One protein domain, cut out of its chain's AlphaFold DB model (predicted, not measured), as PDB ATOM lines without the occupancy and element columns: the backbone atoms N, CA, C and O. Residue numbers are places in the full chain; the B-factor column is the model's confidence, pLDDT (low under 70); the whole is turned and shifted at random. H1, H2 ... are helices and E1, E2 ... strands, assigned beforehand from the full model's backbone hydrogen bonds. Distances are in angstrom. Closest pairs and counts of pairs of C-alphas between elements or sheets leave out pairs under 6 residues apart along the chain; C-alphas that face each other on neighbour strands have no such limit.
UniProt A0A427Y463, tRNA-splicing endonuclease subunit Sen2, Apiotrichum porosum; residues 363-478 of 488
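Overview. This is residues 363 to 478 of the 488 residues of the protein "tRNA-splicing endonuclease subunit Sen2" of Apiotrichum porosum (UniProt A0A427Y463). A strongly twisted sheet of four strands has the long strands E3 and E4 side by side through the core and the short strands E1 and E2 at one end. The helix H1 packs over one face, while H2, H3 and H4 lie on the long return path from E3 to E4, each only grazing the sheet; the small helix H5 ends the printed part. The printed part has 116 residues, with five named helices and four named strands in the order H1 E1 E2 E3 H2 H3 H4 E4 H5, a mixed class of helices and strands. The sheet is mixed, in the order E1, E2, E3, E4. The whole is only just compact, close to loose, with a radius of gyration of the C-alphas of 15.9 A and spans of 47 by 33 by 26 A.

Along the chain. Start at Pro 363 and read on to C-alpha 373 at (-18.712, 38.258, 43.390), where H1 begins; it runs to residue 386, 19.8 A. Next come E1, residues 390 to 393, and E2, residues 401 to 404. Find C-alpha 415 at (-35.721, 28.692, 51.181); from there E3 runs to residue 423, 24.9 A. Then come H2, residues 426 to 431, H3, residues 438 to 442, and H4, residues 446 to 458, 18.3 A long. E4 takes residues 463 to 470, 21.8 A, and H5, residues 473 to 478, ends at C-alpha 478 at (-9.354, 47.730, 61.350).

Arrangement. Look first at E1, E2 and E3, a meander, each strand the antiparallel neighbour of the one before. In the hairpin of E1 and E2, N 402 and O 392 are 2.7 A apart, within hydrogen-bond range; in that of E2 and E3, N 417 and O 401 are 2.8 A apart. E3 and E4 are parallel at 25 degrees, with N 466 and O 418 at 2.8 A, and with H2, H3 and H4 between them they form a strand-helix-strand unit. H1 is on one face of the sheet, making two layers; its closest C-alphas to E3 are Ser 377 and Met 419, 7.4 A. H2 and H5 are close but not clearly touching, Asp 428 and Arg 473 having the closest C-alphas at 7.1 A, and about perpendicular at 81 degrees. H5 is not on the sheet. Every O i to N i+4 pair is within hydrogen-bond range in H1, H2, H3 and H4; H5 has 0 of 2, and 1 of 3 O i to N i+3 pairs.

Size, cuts and confidence. The two C-alphas farthest apart are those of Pro 363 and Leu 458, 50.7 A. The printed part has no cut, and no link is long. Check the B-factor column: the mean pLDDT of the printed part is 77.8, and it is under 70 in residues 363 to 367, 437 to 444 and 463 to 478.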
ATOM      1  N   PRO A 363       3.486  41.658  38.713       51.91
ATOM      2  CA  PRO A 363       3.962  40.795  39.794       51.91
ATOM      3  C   PRO A 363       3.362  41.166  41.163       51.91
ATOM      4  O   PRO A 363       3.591  40.462  42.144       51.91
ATOM      5  N   ALA A 364       2.605  42.267  41.252       55.12
ATOM      6  CA  ALA A 364       1.894  42.647  42.460       55.12
ATOM      7  C   ALA A 364       0.744  41.663  42.758       55.12
ATOM      8  O   ALA A 364       0.001  41.294  41.842       55.12
ATOM      9  N   PRO A 365       0.551  41.262  44.030       59.81
ATOM     10  CA  PRO A 365      -0.579  40.431  44.415       59.81
ATOM     11  C   PRO A 365      -1.884  41.107  43.992       59.81
ATOM     12  O   PRO A 365      -2.066  42.316  44.161       59.81
ATOM     13  N   ARG A 366      -2.786  40.316  43.408       66.00
ATOM     14  CA  ARG A 366      -4.094  40.787  42.954       66.00
ATOM     15  C   ARG A 366      -4.807  41.435  44.141       66.00
ATOM     16  O   ARG A 366      -4.979  40.792  45.175       66.00
ATOM     17  N   ALA A 367      -5.161  42.713  44.012       69.62
ATOM     18  CA  ALA A 367      -5.826  43.432  45.088       69.62
ATOM     19  C   ALA A 367      -7.149  42.728  45.415       69.62
ATOM     20  O   ALA A 367      -7.953  42.476  44.519       69.62
ATOM     21  N   LEU A 368      -7.351  42.392  46.689       75.69
ATOM     22  CA  LEU A 368      -8.602  41.813  47.156       75.69
ATOM     23  C   LEU A 368      -9.660  42.923  47.206       75.69
ATOM     24  O   LEU A 368      -9.448  43.986  47.798       75.69
ATOM     25  N   TYR A 369     -10.789  42.685  46.554       78.75
ATOM     26  CA  TYR A 369     -11.952  43.564  46.583       78.75
ATOM     27  C   TYR A 369     -13.024  42.877  47.436       78.75
ATOM     28  O   TYR A 369     -13.370  41.739  47.129       78.75
ATOM     29  N   PRO A 370     -13.510  43.491  48.532       78.56
ATOM     30  CA  PRO A 370     -14.488  42.861  49.434       78.56
ATOM     31  C   PRO A 370     -15.804  42.499  48.743       78.56
ATOM     32  O   PRO A 370     -16.516  41.591  49.158       78.56
ATOM     33  N   ASP A 371     -16.106  43.234  47.685       79.25
ATOM     34  CA  ASP A 371     -17.284  43.145  46.844       79.25
ATOM     35  C   ASP A 371     -17.099  42.220  45.632       79.25
ATOM     36  O   ASP A 371     -17.991  42.124  44.787       79.25
ATOM     37  N   ASP A 372     -15.967  41.503  45.565       84.31
ATOM     38  CA  ASP A 372     -15.755  40.461  44.567       84.31
ATOM     39  C   ASP A 372     -16.920  39.450  44.604       84.31
ATOM     40  O   ASP A 372     -17.248  38.932  45.683       84.31
ATOM     41  N   PRO A 373     -17.544  39.135  43.451       84.75
ATOM     42  CA  PRO A 373     -18.712  38.258  43.390       84.75
ATOM     43  C   PRO A 373     -18.496  36.907  44.080       84.75
ATOM     44  O   PRO A 373     -19.412  36.376  44.719       84.75
ATOM     45  N   LEU A 374     -17.279  36.354  43.991       87.62
ATOM     46  CA  LEU A 374     -16.919  35.116  44.670       87.62
ATOM     47  C   LEU A 374     -17.022  35.278  46.185       87.62
ATOM     48  O   LEU A 374     -17.611  34.420  46.839       87.62
ATOM     49  N   LEU A 375     -16.438  36.342  46.742       86.69
ATOM     50  CA  LEU A 375     -16.349  36.557  48.187       86.69
ATOM     51  C   LEU A 375     -17.718  36.839  48.795       86.69
ATOM     52  O   LEU A 375     -18.059  36.247  49.818       86.69
ATOM     53  N   VAL A 376     -18.529  37.669  48.135       86.12
ATOM     54  CA  VAL A 376     -19.913  37.945  48.546       86.12
ATOM     55  C   VAL A 376     -20.727  36.652  48.569       86.12
ATOM     56  O   VAL A 376     -21.399  36.337  49.555       86.12
ATOM     57  N   SER A 377     -20.610  35.856  47.505       88.88
ATOM     58  CA  SER A 377     -21.282  34.563  47.399       88.88
ATOM     59  C   SER A 377     -20.790  33.556  48.443       88.88
ATOM     60  O   SER A 377     -21.587  32.859  49.079       88.88
ATOM     61  N   TYR A 378     -19.478  33.520  48.685       90.25
ATOM     62  CA  TYR A 378     -18.855  32.656  49.677       90.25
ATOM     63  C   TYR A 378     -19.251  33.026  51.105       90.25
ATOM     64  O   TYR A 378     -19.488  32.128  51.905       90.25
ATOM     65  N   ALA A 379     -19.379  34.312  51.438       88.44
ATOM     66  CA  ALA A 379     -19.803  34.748  52.767       88.44
ATOM     67  C   ALA A 379     -21.192  34.189  53.121       88.44
ATOM     68  O   ALA A 379     -21.376  33.604  54.193       88.44
ATOM     69  N   ALA A 380     -22.152  34.287  52.193       87.00
ATOM     70  CA  ALA A 380     -23.478  33.698  52.360       87.00
ATOM     71  C   ALA A 380     -23.413  32.163  52.432       87.00
ATOM     72  O   ALA A 380     -24.009  31.557  53.328       87.00
ATOM     73  N   TYR A 381     -22.658  31.531  51.528       90.75
ATOM     74  CA  TYR A 381     -22.470  30.080  51.513       90.75
ATOM     75  C   TYR A 381     -21.901  29.576  52.848       90.75
ATOM     76  O   TYR A 381     -22.496  28.706  53.486       90.75
ATOM     77  N   HIS A 382     -20.796  30.163  53.313       86.75
ATOM     78  CA  HIS A 382     -20.136  29.828  54.570       86.75
ATOM     79  C   HIS A 382     -21.070  30.034  55.764       86.75
ATOM     80  O   HIS A 382     -21.175  29.143  56.605       86.75
ATOM     81  N   HIS A 383     -21.799  31.154  55.826       83.56
ATOM     82  CA  HIS A 383     -22.773  31.409  56.887       83.56
ATOM     83  C   HIS A 383     -23.812  30.280  56.987       83.56
ATOM     84  O   HIS A 383     -23.947  29.651  58.037       83.56
ATOM     85  N   TYR A 384     -24.494  29.935  55.893       86.31
ATOM     86  CA  TYR A 384     -25.528  28.898  55.942       86.31
ATOM     87  C   TYR A 384     -24.978  27.491  56.122       86.31
ATOM     88  O   TYR A 384     -25.591  26.694  56.838       86.31
ATOM     89  N   ARG A 385     -23.822  27.181  55.524       86.44
ATOM     90  CA  ARG A 385     -23.139  25.919  55.800       86.44
ATOM     91  C   ARG A 385     -22.789  25.826  57.275       86.44
ATOM     92  O   ARG A 385     -23.102  24.800  57.856       86.44
ATOM     93  N   SER A 386     -22.240  26.874  57.893       83.50
ATOM     94  CA  SER A 386     -21.896  26.879  59.323       83.50
ATOM     95  C   SER A 386     -23.119  26.605  60.209       83.50
ATOM     96  O   SER A 386     -23.032  25.839  61.162       83.50
ATOM     97  N   LEU A 387     -24.293  27.110  59.819       83.19
ATOM     98  CA  LEU A 387     -25.564  26.879  60.507       83.19
ATOM     99  C   LEU A 387     -26.161  25.471  60.311       83.19
ATOM    100  O   LEU A 387     -27.235  25.190  60.843       83.19
ATOM    101  N   GLY A 388     -25.528  24.580  59.542       84.06
ATOM    102  CA  GLY A 388     -26.051  23.229  59.309       84.06
ATOM    103  C   GLY A 388     -26.896  23.063  58.053       84.06
ATOM    104  O   GLY A 388     -27.392  21.963  57.805       84.06
ATOM    105  N   TRP A 389     -27.075  24.109  57.244       88.31
ATOM    106  CA  TRP A 389     -27.859  23.996  56.018       88.31
ATOM    107  C   TRP A 389     -27.060  23.329  54.904       88.31
ATOM    108  O   TRP A 389     -25.879  23.593  54.694       88.31
ATOM    109  N   CYS A 390     -27.742  22.506  54.114       91.38
ATOM    110  CA  CYS A 390     -27.236  22.062  52.827       91.38
ATOM    111  C   CYS A 390     -27.569  23.134  51.781       91.38
ATOM    112  O   CYS A 390     -28.725  23.280  51.377       91.38
ATOM    113  N   VAL A 391     -26.547  23.870  51.354       93.25
ATOM    114  CA  VAL A 391     -26.630  24.930  50.340       93.25
ATOM    115  C   VAL A 391     -26.387  24.333  48.950       93.25
ATOM    116  O   VAL A 391     -25.477  23.524  48.793       93.25
ATOM    117  N   ARG A 392     -27.212  24.687  47.958       93.06
ATOM    118  CA  ARG A 392     -27.108  24.232  46.557       93.06
ATOM    119  C   ARG A 392     -27.425  25.360  45.586       93.06
ATOM    120  O   ARG A 392     -28.169  26.264  45.951       93.06
ATOM    121  N   ASP A 393     -26.963  25.247  44.347       91.88
ATOM    122  CA  ASP A 393     -27.246  26.244  43.309       91.88
ATOM    123  C   ASP A 393     -28.739  26.433  43.050       91.88
ATOM    124  O   ASP A 393     -29.510  25.471  42.926       91.88
ATOM    125  N   GLY A 394     -29.131  27.699  42.922       90.19
ATOM    126  CA  GLY A 394     -30.509  28.115  42.709       90.19
ATOM    127  C   GLY A 394     -30.886  28.460  41.275       90.19
ATOM    128  O   GLY A 394     -32.036  28.834  41.055       90.19
ATOM    129  N   ILE A 395     -29.989  28.287  40.296       88.19
ATOM    130  CA  ILE A 395     -30.172  28.786  38.918       88.19
ATOM    131  C   ILE A 395     -31.507  28.373  38.274       88.19
ATOM    132  O   ILE A 395     -32.137  29.156  37.574       88.19
ATOM    133  N   LYS A 396     -32.011  27.171  38.588       86.38
ATOM    134  CA  LYS A 396     -33.309  26.661  38.097       86.38
ATOM    135  C   LYS A 396     -34.529  27.448  38.589       86.38
ATOM    136  O   LYS A 396     -35.618  27.255  38.064       86.38
ATOM    137  N   PHE A 397     -34.363  28.261  39.625       87.19
ATOM    138  CA  PHE A 397     -35.408  29.067  40.252       87.19
ATOM    139  C   PHE A 397     -35.078  30.564  40.187       87.19
ATOM    140  O   PHE A 397     -35.668  31.343  40.933       87.19
ATOM    141  N   CYS A 398     -34.134  30.952  39.320       86.44
ATOM    142  CA  CYS A 398     -33.661  32.329  39.164       86.44
ATOM    143  C   CYS A 398     -33.153  32.948  40.477       86.44
ATOM    144  O   CYS A 398     -33.300  34.146  40.695       86.44
ATOM    145  N   VAL A 399     -32.591  32.119  41.362       88.06
ATOM    146  CA  VAL A 399     -32.007  32.545  42.639       88.06
ATOM    147  C   VAL A 399     -30.563  32.070  42.743       88.06
ATOM    148  O   VAL A 399     -30.172  31.137  42.043       88.06
ATOM    149  N   ASP A 400     -29.767  32.690  43.609       88.81
ATOM    150  CA  ASP A 400     -28.352  32.339  43.730       88.81
ATOM    151  C   ASP A 400     -28.195  31.001  44.475       88.81
ATOM    152  O   ASP A 400     -27.575  30.065  43.967       88.81
ATOM    153  N   TRP A 401     -28.868  30.849  45.626       92.75
ATOM    154  CA  TRP A 401     -28.762  29.647  46.460       92.75
ATOM    155  C   TRP A 401     -30.117  29.063  46.880       92.75
ATOM    156  O   TRP A 401     -31.121  29.755  47.027       92.75
ATOM    157  N   LEU A 402     -30.140  27.758  47.135       92.56
ATOM    158  CA  LEU A 402     -31.242  27.020  47.747       92.56
ATOM    159  C   LEU A 402     -30.787  26.411  49.064       92.56
ATOM    160  O   LEU A 402     -29.749  25.749  49.126       92.56
ATOM    161  N   LEU A 403     -31.620  26.548  50.092       92.00
ATOM    162  CA  LEU A 403     -31.355  25.972  51.402       92.00
ATOM    163  C   LEU A 403     -32.177  24.717  51.646       92.00
ATOM    164  O   LEU A 403     -33.408  24.735  51.609       92.00
ATOM    165  N   TYR A 404     -31.498  23.631  51.990       91.44
ATOM    166  CA  TYR A 404     -32.102  22.382  52.431       91.44
ATOM    167  C   TYR A 404     -31.732  22.123  53.887       91.44
ATOM    168  O   TYR A 404     -30.566  22.209  54.255       91.44
ATOM    169  N   ARG A 405     -32.703  21.735  54.722       87.12
ATOM    170  CA  ARG A 405     -32.430  21.418  56.138       87.12
ATOM    171  C   ARG A 405     -31.471  20.241  56.312       87.12
ATOM    172  O   ARG A 405     -30.661  20.234  57.221       87.12
ATOM    173  N   ARG A 406     -31.628  19.209  55.479       83.94
ATOM    174  CA  ARG A 406     -30.813  17.980  55.529       83.94
ATOM    175  C   ARG A 406     -30.180  17.627  54.192       83.94
ATOM    176  O   ARG A 406     -29.142  16.990  54.169       83.94
ATOM    177  N   GLY A 407     -30.830  18.003  53.094       89.12
ATOM    178  CA  GLY A 407     -30.339  17.796  51.738       89.12
ATOM    179  C   GLY A 407     -31.457  17.459  50.747       89.12
ATOM    180  O   GLY A 407     -32.571  17.122  51.168       89.12
ATOM    181  N   PRO A 408     -31.170  17.506  49.434       89.00
ATOM    182  CA  PRO A 408     -32.167  17.334  48.372       89.00
ATOM    183  C   PRO A 408     -32.841  15.959  48.342       89.00
ATOM    184  O   PRO A 408     -33.939  15.812  47.810       89.00
ATOM    185  N   VAL A 409     -32.191  14.941  48.911       88.56
ATOM    186  CA  VAL A 409     -32.702  13.562  48.953       88.56
ATOM    187  C   VAL A 409     -33.798  13.380  50.015       88.56
ATOM    188  O   VAL A 409     -34.625  12.470  49.896       88.56
ATOM    189  N   PHE A 410     -33.825  14.245  51.038       87.44
ATOM    190  CA  PHE A 410     -34.741  14.146  52.178       87.44
ATOM    191  C   PHE A 410     -35.998  15.000  52.028       87.44
ATOM    192  O   PHE A 410     -37.083  14.573  52.424       87.44
ATOM    193  N   SER A 411     -35.854  16.219  51.514       87.81
ATOM    194  CA  SER A 411     -36.951  17.174  51.378       87.81
ATOM    195  C   SER A 411     -36.672  18.163  50.254       87.81
ATOM    196  O   SER A 411     -35.536  18.318  49.806       87.81
ATOM    197  N   HIS A 412     -37.707  18.889  49.842       89.00
ATOM    198  CA  HIS A 412     -37.536  20.078  49.015       89.00
ATOM    199  C   HIS A 412     -36.746  21.162  49.769       89.00
ATOM    200  O   HIS A 412     -36.594  21.101  50.997       89.00
ATOM    201  N   SER A 413     -36.219  22.133  49.020       90.75
ATOM    202  CA  SER A 413     -35.557  23.303  49.598       90.75
ATOM    203  C   SER A 413     -36.563  24.078  50.440       90.75
ATOM    204  O   SER A 413     -37.686  24.303  49.990       90.75
ATOM    205  N   ALA A 414     -36.154  24.488  51.634       88.69
ATOM    206  CA  ALA A 414     -36.967  25.308  52.517       88.69
ATOM    207  C   ALA A 414     -36.994  26.767  52.057       88.69
ATOM    208  O   ALA A 414     -38.049  27.380  52.123       88.69
ATOM    209  N   PHE A 415     -35.862  27.291  51.577       89.56
ATOM    210  CA  PHE A 415     -35.721  28.692  51.181       89.56
ATOM    211  C   PHE A 415     -34.980  28.833  49.853       89.56
ATOM    212  O   PHE A 415     -34.102  28.023  49.531       89.56
ATOM    213  N   SER A 416     -35.333  29.888  49.128       89.88
ATOM    214  CA  SER A 416     -34.606  30.415  47.972       89.88
ATOM    215  C   SER A 416     -33.894  31.704  48.388       89.88
ATOM    216  O   SER A 416     -34.535  32.567  48.978       89.88
ATOM    217  N   ILE A 417     -32.601  31.843  48.097       88.00
ATOM    218  CA  ILE A 417     -31.772  32.990  48.489       88.00
ATOM    219  C   ILE A 417     -31.398  33.820  47.271       88.00
ATOM    220  O   ILE A 417     -30.818  33.298  46.318       88.00
ATOM    221  N   LEU A 418     -31.624  35.125  47.382       86.19
ATOM    222  CA  LEU A 418     -31.065  36.132  46.485       86.19
ATOM    223  C   LEU A 418     -30.050  36.980  47.235       86.19
ATOM    224  O   LEU A 418     -30.349  37.457  48.328       86.19
ATOM    225  N   MET A 419     -28.880  37.181  46.644       84.06
ATOM    226  CA  MET A 419     -27.826  38.017  47.201       84.06
ATOM    227  C   MET A 419     -27.867  39.395  46.554       84.06
ATOM    228  O   MET A 419     -27.772  39.531  45.334       84.06
ATOM    229  N   VAL A 420     -27.995  40.416  47.397       79.38
ATOM    230  CA  VAL A 420     -27.941  41.823  47.001       79.38
ATOM    231  C   VAL A 420     -26.862  42.497  47.840       79.38
ATOM    232  O   VAL A 420     -27.082  42.722  49.036       79.38
ATOM    233  N   PRO A 421     -25.689  42.795  47.272       77.69
ATOM    234  CA  PRO A 421     -24.695  43.570  47.973       77.69
ATOM    235  C   PRO A 421     -25.091  45.039  48.014       77.69
ATOM    236  O   PRO A 421     -25.699  45.572  47.089       77.69
ATOM    237  N   VAL A 422     -24.754  45.681  49.122       78.12
ATOM    238  CA  VAL A 422     -25.066  47.080  49.387       78.12
ATOM    239  C   VAL A 422     -23.811  47.741  49.915       78.12
ATOM    240  O   VAL A 422     -23.315  47.354  50.970       78.12
ATOM    241  N   TYR A 423     -23.312  48.724  49.176       79.31
ATOM    242  CA  TYR A 423     -22.190  49.552  49.600       79.31
ATOM    243  C   TYR A 423     -22.650  50.517  50.690       79.31
ATOM    244  O   TYR A 423     -23.710  51.133  50.565       79.31
ATOM    245  N   MET A 424     -21.864  50.627  51.760       78.88
ATOM    246  CA  MET A 424     -22.070  51.669  52.770       78.88
ATOM    247  C   MET A 424     -21.621  53.040  52.257       78.88
ATOM    248  O   MET A 424     -22.339  54.020  52.436       78.88
ATOM    249  N   ASP A 425     -20.482  53.079  51.561       80.38
ATOM    250  CA  ASP A 425     -19.859  54.304  51.066       80.38
ATOM    251  C   ASP A 425     -19.877  54.344  49.531       80.38
ATOM    252  O   ASP A 425     -19.434  53.410  48.855       80.38
ATOM    253  N   ALA A 426     -20.373  55.445  48.960       80.88
ATOM    254  CA  ALA A 426     -20.444  55.630  47.506       80.88
ATOM    255  C   ALA A 426     -19.053  55.736  46.849       80.88
ATOM    256  O   ALA A 426     -18.886  55.388  45.681       80.88
ATOM    257  N   GLU A 427     -18.043  56.182  47.599       80.88
ATOM    258  CA  GLU A 427     -16.656  56.251  47.128       80.88
ATOM    259  C   GLU A 427     -16.067  54.853  46.901       80.88
ATOM    260  O   GLU A 427     -15.441  54.605  45.872       80.88
ATOM    261  N   ASP A 428     -16.330  53.908  47.810       77.88
ATOM    262  CA  ASP A 428     -15.893  52.516  47.652       77.88
ATOM    263  C   ASP A 428     -16.570  51.844  46.455       77.88
ATOM    264  O   ASP A 428     -15.929  51.085  45.722       77.88
ATOM    265  N   GLN A 429     -17.841  52.177  46.205       79.38
ATOM    266  CA  GLN A 429     -18.536  51.746  44.997       79.38
ATOM    267  C   GLN A 429     -17.861  52.306  43.735       79.38
ATOM    268  O   GLN A 429     -17.630  51.561  42.786       79.38
ATOM    269  N   ALA A 430     -17.491  53.589  43.720       81.31
ATOM    270  CA  ALA A 430     -16.850  54.213  42.562       81.31
ATOM    271  C   ALA A 430     -15.440  53.661  42.272       81.31
ATOM    272  O   ALA A 430     -15.020  53.615  41.115       81.31
ATOM    273  N   VAL A 431     -14.704  53.244  43.308       82.25
ATOM    274  CA  VAL A 431     -13.344  52.686  43.195       82.25
ATOM    275  C   VAL A 431     -13.351  51.207  42.801       82.25
ATOM    276  O   VAL A 431     -12.365  50.703  42.247       82.25
ATOM    277  N   SER A 432     -14.426  50.484  43.110       79.62
ATOM    278  CA  SER A 432     -14.506  49.063  42.802       79.62
ATOM    279  C   SER A 432     -14.670  48.795  41.294       79.62
ATOM    280  O   SER A 432     -15.525  49.406  40.650       79.62
ATOM    281  N   PRO A 433     -13.951  47.798  40.728       79.50
ATOM    282  CA  PRO A 433     -14.218  47.309  39.377       79.50
ATOM    283  C   PRO A 433     -15.635  46.725  39.213       79.50
ATOM    284  O   PRO A 433     -16.122  46.652  38.089       79.50
ATOM    285  N   TYR A 434     -16.306  46.332  40.302       78.06
ATOM    286  CA  TYR A 434     -17.652  45.746  40.290       78.06
ATOM    287  C   TYR A 434     -18.751  46.720  40.751       78.06
ATOM    288  O   TYR A 434     -19.932  46.369  40.752       78.06
ATOM    289  N   GLY A 435     -18.404  47.943  41.160       74.81
ATOM    290  CA  GLY A 435     -19.378  48.889  41.714       74.81
ATOM    291  C   GLY A 435     -20.304  49.527  40.675       74.81
ATOM    292  O   GLY A 435     -21.457  49.826  40.991       74.81
ATOM    293  N   ASN A 436     -19.827  49.671  39.434       70.19
ATOM    294  CA  ASN A 436     -20.567  50.278  38.316       70.19
ATOM    295  C   ASN A 436     -21.173  49.260  37.347       70.19
ATOM    296  O   ASN A 436     -21.759  49.634  36.336       70.19
ATOM    297  N   SER A 437     -20.981  47.971  37.592       66.38
ATOM    298  CA  SER A 437     -21.436  46.950  36.660       66.38
ATOM    299  C   SER A 437     -22.956  46.750  36.772       66.38
ATOM    300  O   SER A 437     -23.475  46.506  37.864       66.38
ATOM    301  N   ASP A 438     -23.659  46.844  35.634       56.97
ATOM    302  CA  ASP A 438     -25.133  46.863  35.516       56.97
ATOM    303  C   ASP A 438     -25.847  45.690  36.198       56.97
ATOM    304  O   ASP A 438     -27.013  45.789  36.594       56.97
ATOM    305  N   TRP A 439     -25.137  44.581  36.398       57.53
ATOM    306  CA  TRP A 439     -25.692  43.355  36.957       57.53
ATOM    307  C   TRP A 439     -26.301  43.517  38.357       57.53
ATOM    308  O   TRP A 439     -27.154  42.712  38.727       57.53
ATOM    309  N   TYR A 440     -25.908  44.529  39.141       59.09
ATOM    310  CA  TYR A 440     -26.514  44.810  40.450       59.09
ATOM    311  C   TYR A 440     -27.690  45.782  40.380       59.09
ATOM    312  O   TYR A 440     -28.689  45.588  41.077       59.09
ATOM    313  N   ALA A 441     -27.598  46.808  39.531       59.97
ATOM    314  CA  ALA A 441     -28.655  47.799  39.365       59.97
ATOM    315  C   ALA A 441     -29.920  47.161  38.759       59.97
ATOM    316  O   ALA A 441     -31.032  47.402  39.235       59.97
ATOM    317  N   GLU A 442     -29.762  46.253  37.790       62.84
ATOM    318  CA  GLU A 442     -30.884  45.504  37.210       62.84
ATOM    319  C   GLU A 442     -31.555  44.561  38.220       62.84
ATOM    320  O   GLU A 442     -32.788  44.443  38.229       62.84
ATOM    321  N   ARG A 443     -30.764  43.955  39.122       66.31
ATOM    322  CA  ARG A 443     -31.228  43.081  40.219       66.31
ATOM    323  C   ARG A 443     -31.989  43.823  41.325       66.31
ATOM    324  O   ARG A 443     -32.459  43.208  42.273       66.31
ATOM    325  N   MET A 444     -32.158  45.136  41.215       69.25
ATOM    326  CA  MET A 444     -33.011  45.924  42.111       69.25
ATOM    327  C   MET A 444     -34.218  46.539  41.396       69.25
ATOM    328  O   MET A 444     -35.044  47.199  42.027       69.25
ATOM    329  N   SER A 445     -34.372  46.287  40.092       80.81
ATOM    330  CA  SER A 445     -35.523  46.764  39.333       80.81
ATOM    331  C   SER A 445     -36.813  46.034  39.726       80.81
ATOM    332  O   SER A 445     -36.833  44.828  39.995       80.81
ATOM    333  N   TRP A 446     -37.937  46.752  39.675       81.94
ATOM    334  CA  TRP A 446     -39.263  46.171  39.918       81.94
ATOM    335  C   TRP A 446     -39.579  45.025  38.945       81.94
ATOM    336  O   TRP A 446     -40.181  44.020  39.326       81.94
ATOM    337  N   LYS A 447     -39.133  45.141  37.688       84.81
ATOM    338  CA  LYS A 447     -39.305  44.106  36.661       84.81
ATOM    339  C   LYS A 447     -38.588  42.811  37.043       84.81
ATOM    340  O   LYS A 447     -39.182  41.733  36.969       84.81
ATOM    341  N   TRP A 448     -37.335  42.914  37.477       82.31
ATOM    342  CA  TRP A 448     -36.557  41.762  37.919       82.31
ATOM    343  C   TRP A 448     -37.168  41.118  39.166       82.31
ATOM    344  O   TRP A 448     -37.419  39.912  39.175       82.31
ATOM    345  N   MET A 449     -37.514  41.930  40.170       80.44
ATOM    346  CA  MET A 449     -38.113  41.443  41.414       80.44
ATOM    347  C   MET A 449     -39.414  40.677  41.149       80.44
ATOM    348  O   MET A 449     -39.578  39.555  41.626       80.44
ATOM    349  N   ASN A 450     -40.312  41.219  40.317       83.69
ATOM    350  CA  ASN A 450     -41.546  40.523  39.937       83.69
ATOM    351  C   ASN A 450     -41.288  39.222  39.183       83.69
ATOM    352  O   ASN A 450     -41.985  38.236  39.413       83.69
ATOM    353  N   THR A 451     -40.286  39.196  38.303       84.56
ATOM    354  CA  THR A 451     -39.921  37.984  37.561       84.56
ATOM    355  C   THR A 451     -39.532  36.869  38.529       84.56
ATOM    356  O   THR A 451     -40.029  35.747  38.422       84.56
ATOM    357  N   ILE A 452     -38.715  37.179  39.535       82.88
ATOM    358  CA  ILE A 452     -38.270  36.179  40.508       82.88
ATOM    359  C   ILE A 452     -39.381  35.784  41.473       82.88
ATOM    360  O   ILE A 452     -39.523  34.597  41.780       82.88
ATOM    361  N   MET A 453     -40.193  36.742  41.926       82.00
ATOM    362  CA  MET A 453     -41.347  36.443  42.775       82.00
ATOM    363  C   MET A 453     -42.349  35.543  42.051       82.00
ATOM    364  O   MET A 453     -42.831  34.586  42.650       82.00
ATOM    365  N   ARG A 454     -42.585  35.765  40.751       85.62
ATOM    366  CA  ARG A 454     -43.445  34.910  39.920       85.62
ATOM    367  C   ARG A 454     -42.892  33.491  39.784       85.62
ATOM    368  O   ARG A 454     -43.638  32.530  39.916       85.62
ATOM    369  N   VAL A 455     -41.588  33.334  39.558       85.75
ATOM    370  CA  VAL A 455     -40.967  32.000  39.475       85.75
ATOM    371  C   VAL A 455     -41.054  31.265  40.817       85.75
ATOM    372  O   VAL A 455     -41.385  30.080  40.857       85.75
ATOM    373  N   ASN A 456     -40.789  31.947  41.934       81.81
ATOM    374  CA  ASN A 456     -40.798  31.309  43.253       81.81
ATOM    375  C   ASN A 456     -42.212  31.040  43.791       81.81
ATOM    376  O   ASN A 456     -42.393  30.041  44.492       81.81
ATOM    377  N   SER A 457     -43.212  31.856  43.430       81.62
ATOM    378  CA  SER A 457     -44.613  31.619  43.803       81.62
ATOM    379  C   SER A 457     -45.174  30.361  43.137       81.62
ATOM    380  O   SER A 457     -45.796  29.550  43.820       81.62
ATOM    381  N   LEU A 458     -44.855  30.127  41.859       80.19
ATOM    382  CA  LEU A 458     -45.261  28.921  41.123       80.19
ATOM    383  C   LEU A 458     -44.704  27.633  41.742       80.19
ATOM    384  O   LEU A 458     -45.359  26.593  41.739       80.19
ATOM    385  N   VAL A 459     -43.494  27.692  42.302       77.06
ATOM    386  CA  VAL A 459     -42.853  26.533  42.947       77.06
ATOM    387  C   VAL A 459     -43.147  26.484  44.456       77.06
ATOM    388  O   VAL A 459     -42.640  25.609  45.158       77.06
ATOM    389  N   MET A 460     -43.987  27.393  44.968       74.38
ATOM    390  CA  MET A 460     -44.368  27.495  46.383       74.38
ATOM    391  C   MET A 460     -43.158  27.531  47.333       74.38
ATOM    392  O   MET A 460     -43.180  26.948  48.420       74.38
ATOM    393  N   LYS A 461     -42.073  28.199  46.922       73.25
ATOM    394  CA  LYS A 461     -40.882  28.368  47.760       73.25
ATOM    395  C   LYS A 461     -40.898  29.748  48.405       73.25
ATOM    396  O   LYS A 461     -40.956  30.738  47.676       73.25
ATOM    397  N   PRO A 462     -40.795  29.854  49.740       70.44
ATOM    398  CA  PRO A 462     -40.606  31.152  50.361       70.44
ATOM    399  C   PRO A 462     -39.225  31.693  49.958       70.44
ATOM    400  O   PRO A 462     -38.187  31.071  50.217       70.44
ATOM    401  N   GLY A 463     -39.226  32.832  49.270       61.97
ATOM    402  CA  GLY A 463     -38.016  33.572  48.928       61.97
ATOM    403  C   GLY A 463     -37.505  34.364  50.128       61.97
ATOM    404  O   GLY A 463     -38.289  34.969  50.856       61.97
ATOM    405  N   VAL A 464     -36.191  34.363  50.326       66.38
ATOM    406  CA  VAL A 464     -35.481  35.188  51.305       66.38
ATOM    407  C   VAL A 464     -34.472  36.034  50.536       66.38
ATOM    408  O   VAL A 464     -33.540  35.509  49.927       66.38
ATOM    409  N   ALA A 465     -34.664  37.350  50.540       60.81
ATOM    410  CA  ALA A 465     -33.662  38.276  50.031       60.81
ATOM    411  C   ALA A 465     -32.618  38.523  51.125       60.81
ATOM    412  O   ALA A 465     -32.967  38.889  52.248       60.81
ATOM    413  N   ILE A 466     -31.345  38.318  50.801       61.53
ATOM    414  CA  ILE A 466     -30.224  38.548  51.705       61.53
ATOM    415  C   ILE A 466     -29.473  39.772  51.229       61.53
ATOM    416  O   ILE A 466     -28.891  39.796  50.142       61.53
ATOM    417  N   ARG A 467     -29.470  40.786  52.089       61.50
ATOM    418  CA  ARG A 467     -28.669  41.982  51.899       61.50
ATOM    419  C   ARG A 467     -27.273  41.730  52.463       61.50
ATOM    420  O   ARG A 467     -27.127  41.555  53.669       61.50
ATOM    421  N   CYS A 468     -26.265  41.699  51.599       61.22
ATOM    422  CA  CYS A 468     -24.871  41.638  52.020       61.22
ATOM    423  C   CYS A 468     -24.340  43.069  52.109       61.22
ATOM    424  O   CYS A 468     -24.219  43.754  51.102       61.22
ATOM    425  N   VAL A 469     -24.086  43.565  53.314       60.75
ATOM    426  CA  VAL A 469     -23.518  44.905  53.476       60.75
ATOM    427  C   VAL A 469     -22.019  44.829  53.208       60.75
ATOM    428  O   VAL A 469     -21.292  44.140  53.922       60.75
ATOM    429  N   LEU A 470     -21.574  45.550  52.187       66.19
ATOM    430  CA  LEU A 470     -20.173  45.734  51.855       66.19
ATOM    431  C   LEU A 470     -19.644  46.907  52.673       66.19
ATOM    432  O   LEU A 470     -19.996  48.067  52.445       66.19
ATOM    433  N   VAL A 471     -18.844  46.566  53.676       57.59
ATOM    434  CA  VAL A 471     -18.170  47.522  54.550       57.59
ATOM    435  C   VAL A 471     -16.891  47.993  53.860       57.59
ATOM    436  O   VAL A 471     -16.176  47.187  53.258       57.59
ATOM    437  N   GLY A 472     -16.635  49.297  53.933       56.94
ATOM    438  CA  GLY A 472     -15.591  49.961  53.175       56.94
ATOM    439  C   GLY A 472     -14.167  49.454  53.407       56.94
ATOM    440  O   GLY A 472     -13.837  48.814  54.413       56.94
ATOM    441  N   ARG A 473     -13.270  49.763  52.465       57.56
ATOM    442  CA  ARG A 473     -11.867  49.302  52.516       57.56
ATOM    443  C   ARG A 473     -11.113  49.821  53.741       57.56
ATOM    444  O   ARG A 473     -10.267  49.112  54.286       57.56
ATOM    445  N   GLY A 474     -11.445  51.027  54.205       52.91
ATOM    446  CA  GLY A 474     -10.857  51.627  55.408       52.91
ATOM    447  C   GLY A 474     -11.204  50.878  56.699       52.91
ATOM    448  O   GLY A 474     -10.393  50.822  57.620       52.91
ATOM    449  N   THR A 475     -12.374  50.240  56.757       49.94
ATOM    450  CA  THR A 475     -12.857  49.517  57.939       49.94
ATOM    451  C   THR A 475     -12.290  48.098  58.020       49.94
ATOM    452  O   THR A 475     -12.010  47.619  59.116       49.94
ATOM    453  N   LEU A 476     -12.021  47.439  56.887       45.84
ATOM    454  CA  LEU A 476     -11.388  46.107  56.850       45.84
ATOM    455  C   LEU A 476      -9.945  46.100  57.370       45.84
ATOM    456  O   LEU A 476      -9.538  45.139  58.026       45.84
ATOM    457  N   ASN A 477      -9.202  47.193  57.173       40.38
ATOM    458  CA  ASN A 477      -7.882  47.377  57.788       40.38
ATOM    459  C   ASN A 477      -7.951  47.411  59.330       40.38
ATOM    460  O   ASN A 477      -6.977  47.062  59.991       40.38
ATOM    461  N   GLY A 478      -9.103  47.774  59.907       32.62
ATOM    462  CA  GLY A 478      -9.354  47.730  61.350       32.62
ATOM    463  C   GLY A 478      -9.727  46.342  61.882       32.62
ATOM    464  O   GLY A 478      -9.466  46.052  63.040       32.62
TER     465      GLY A 478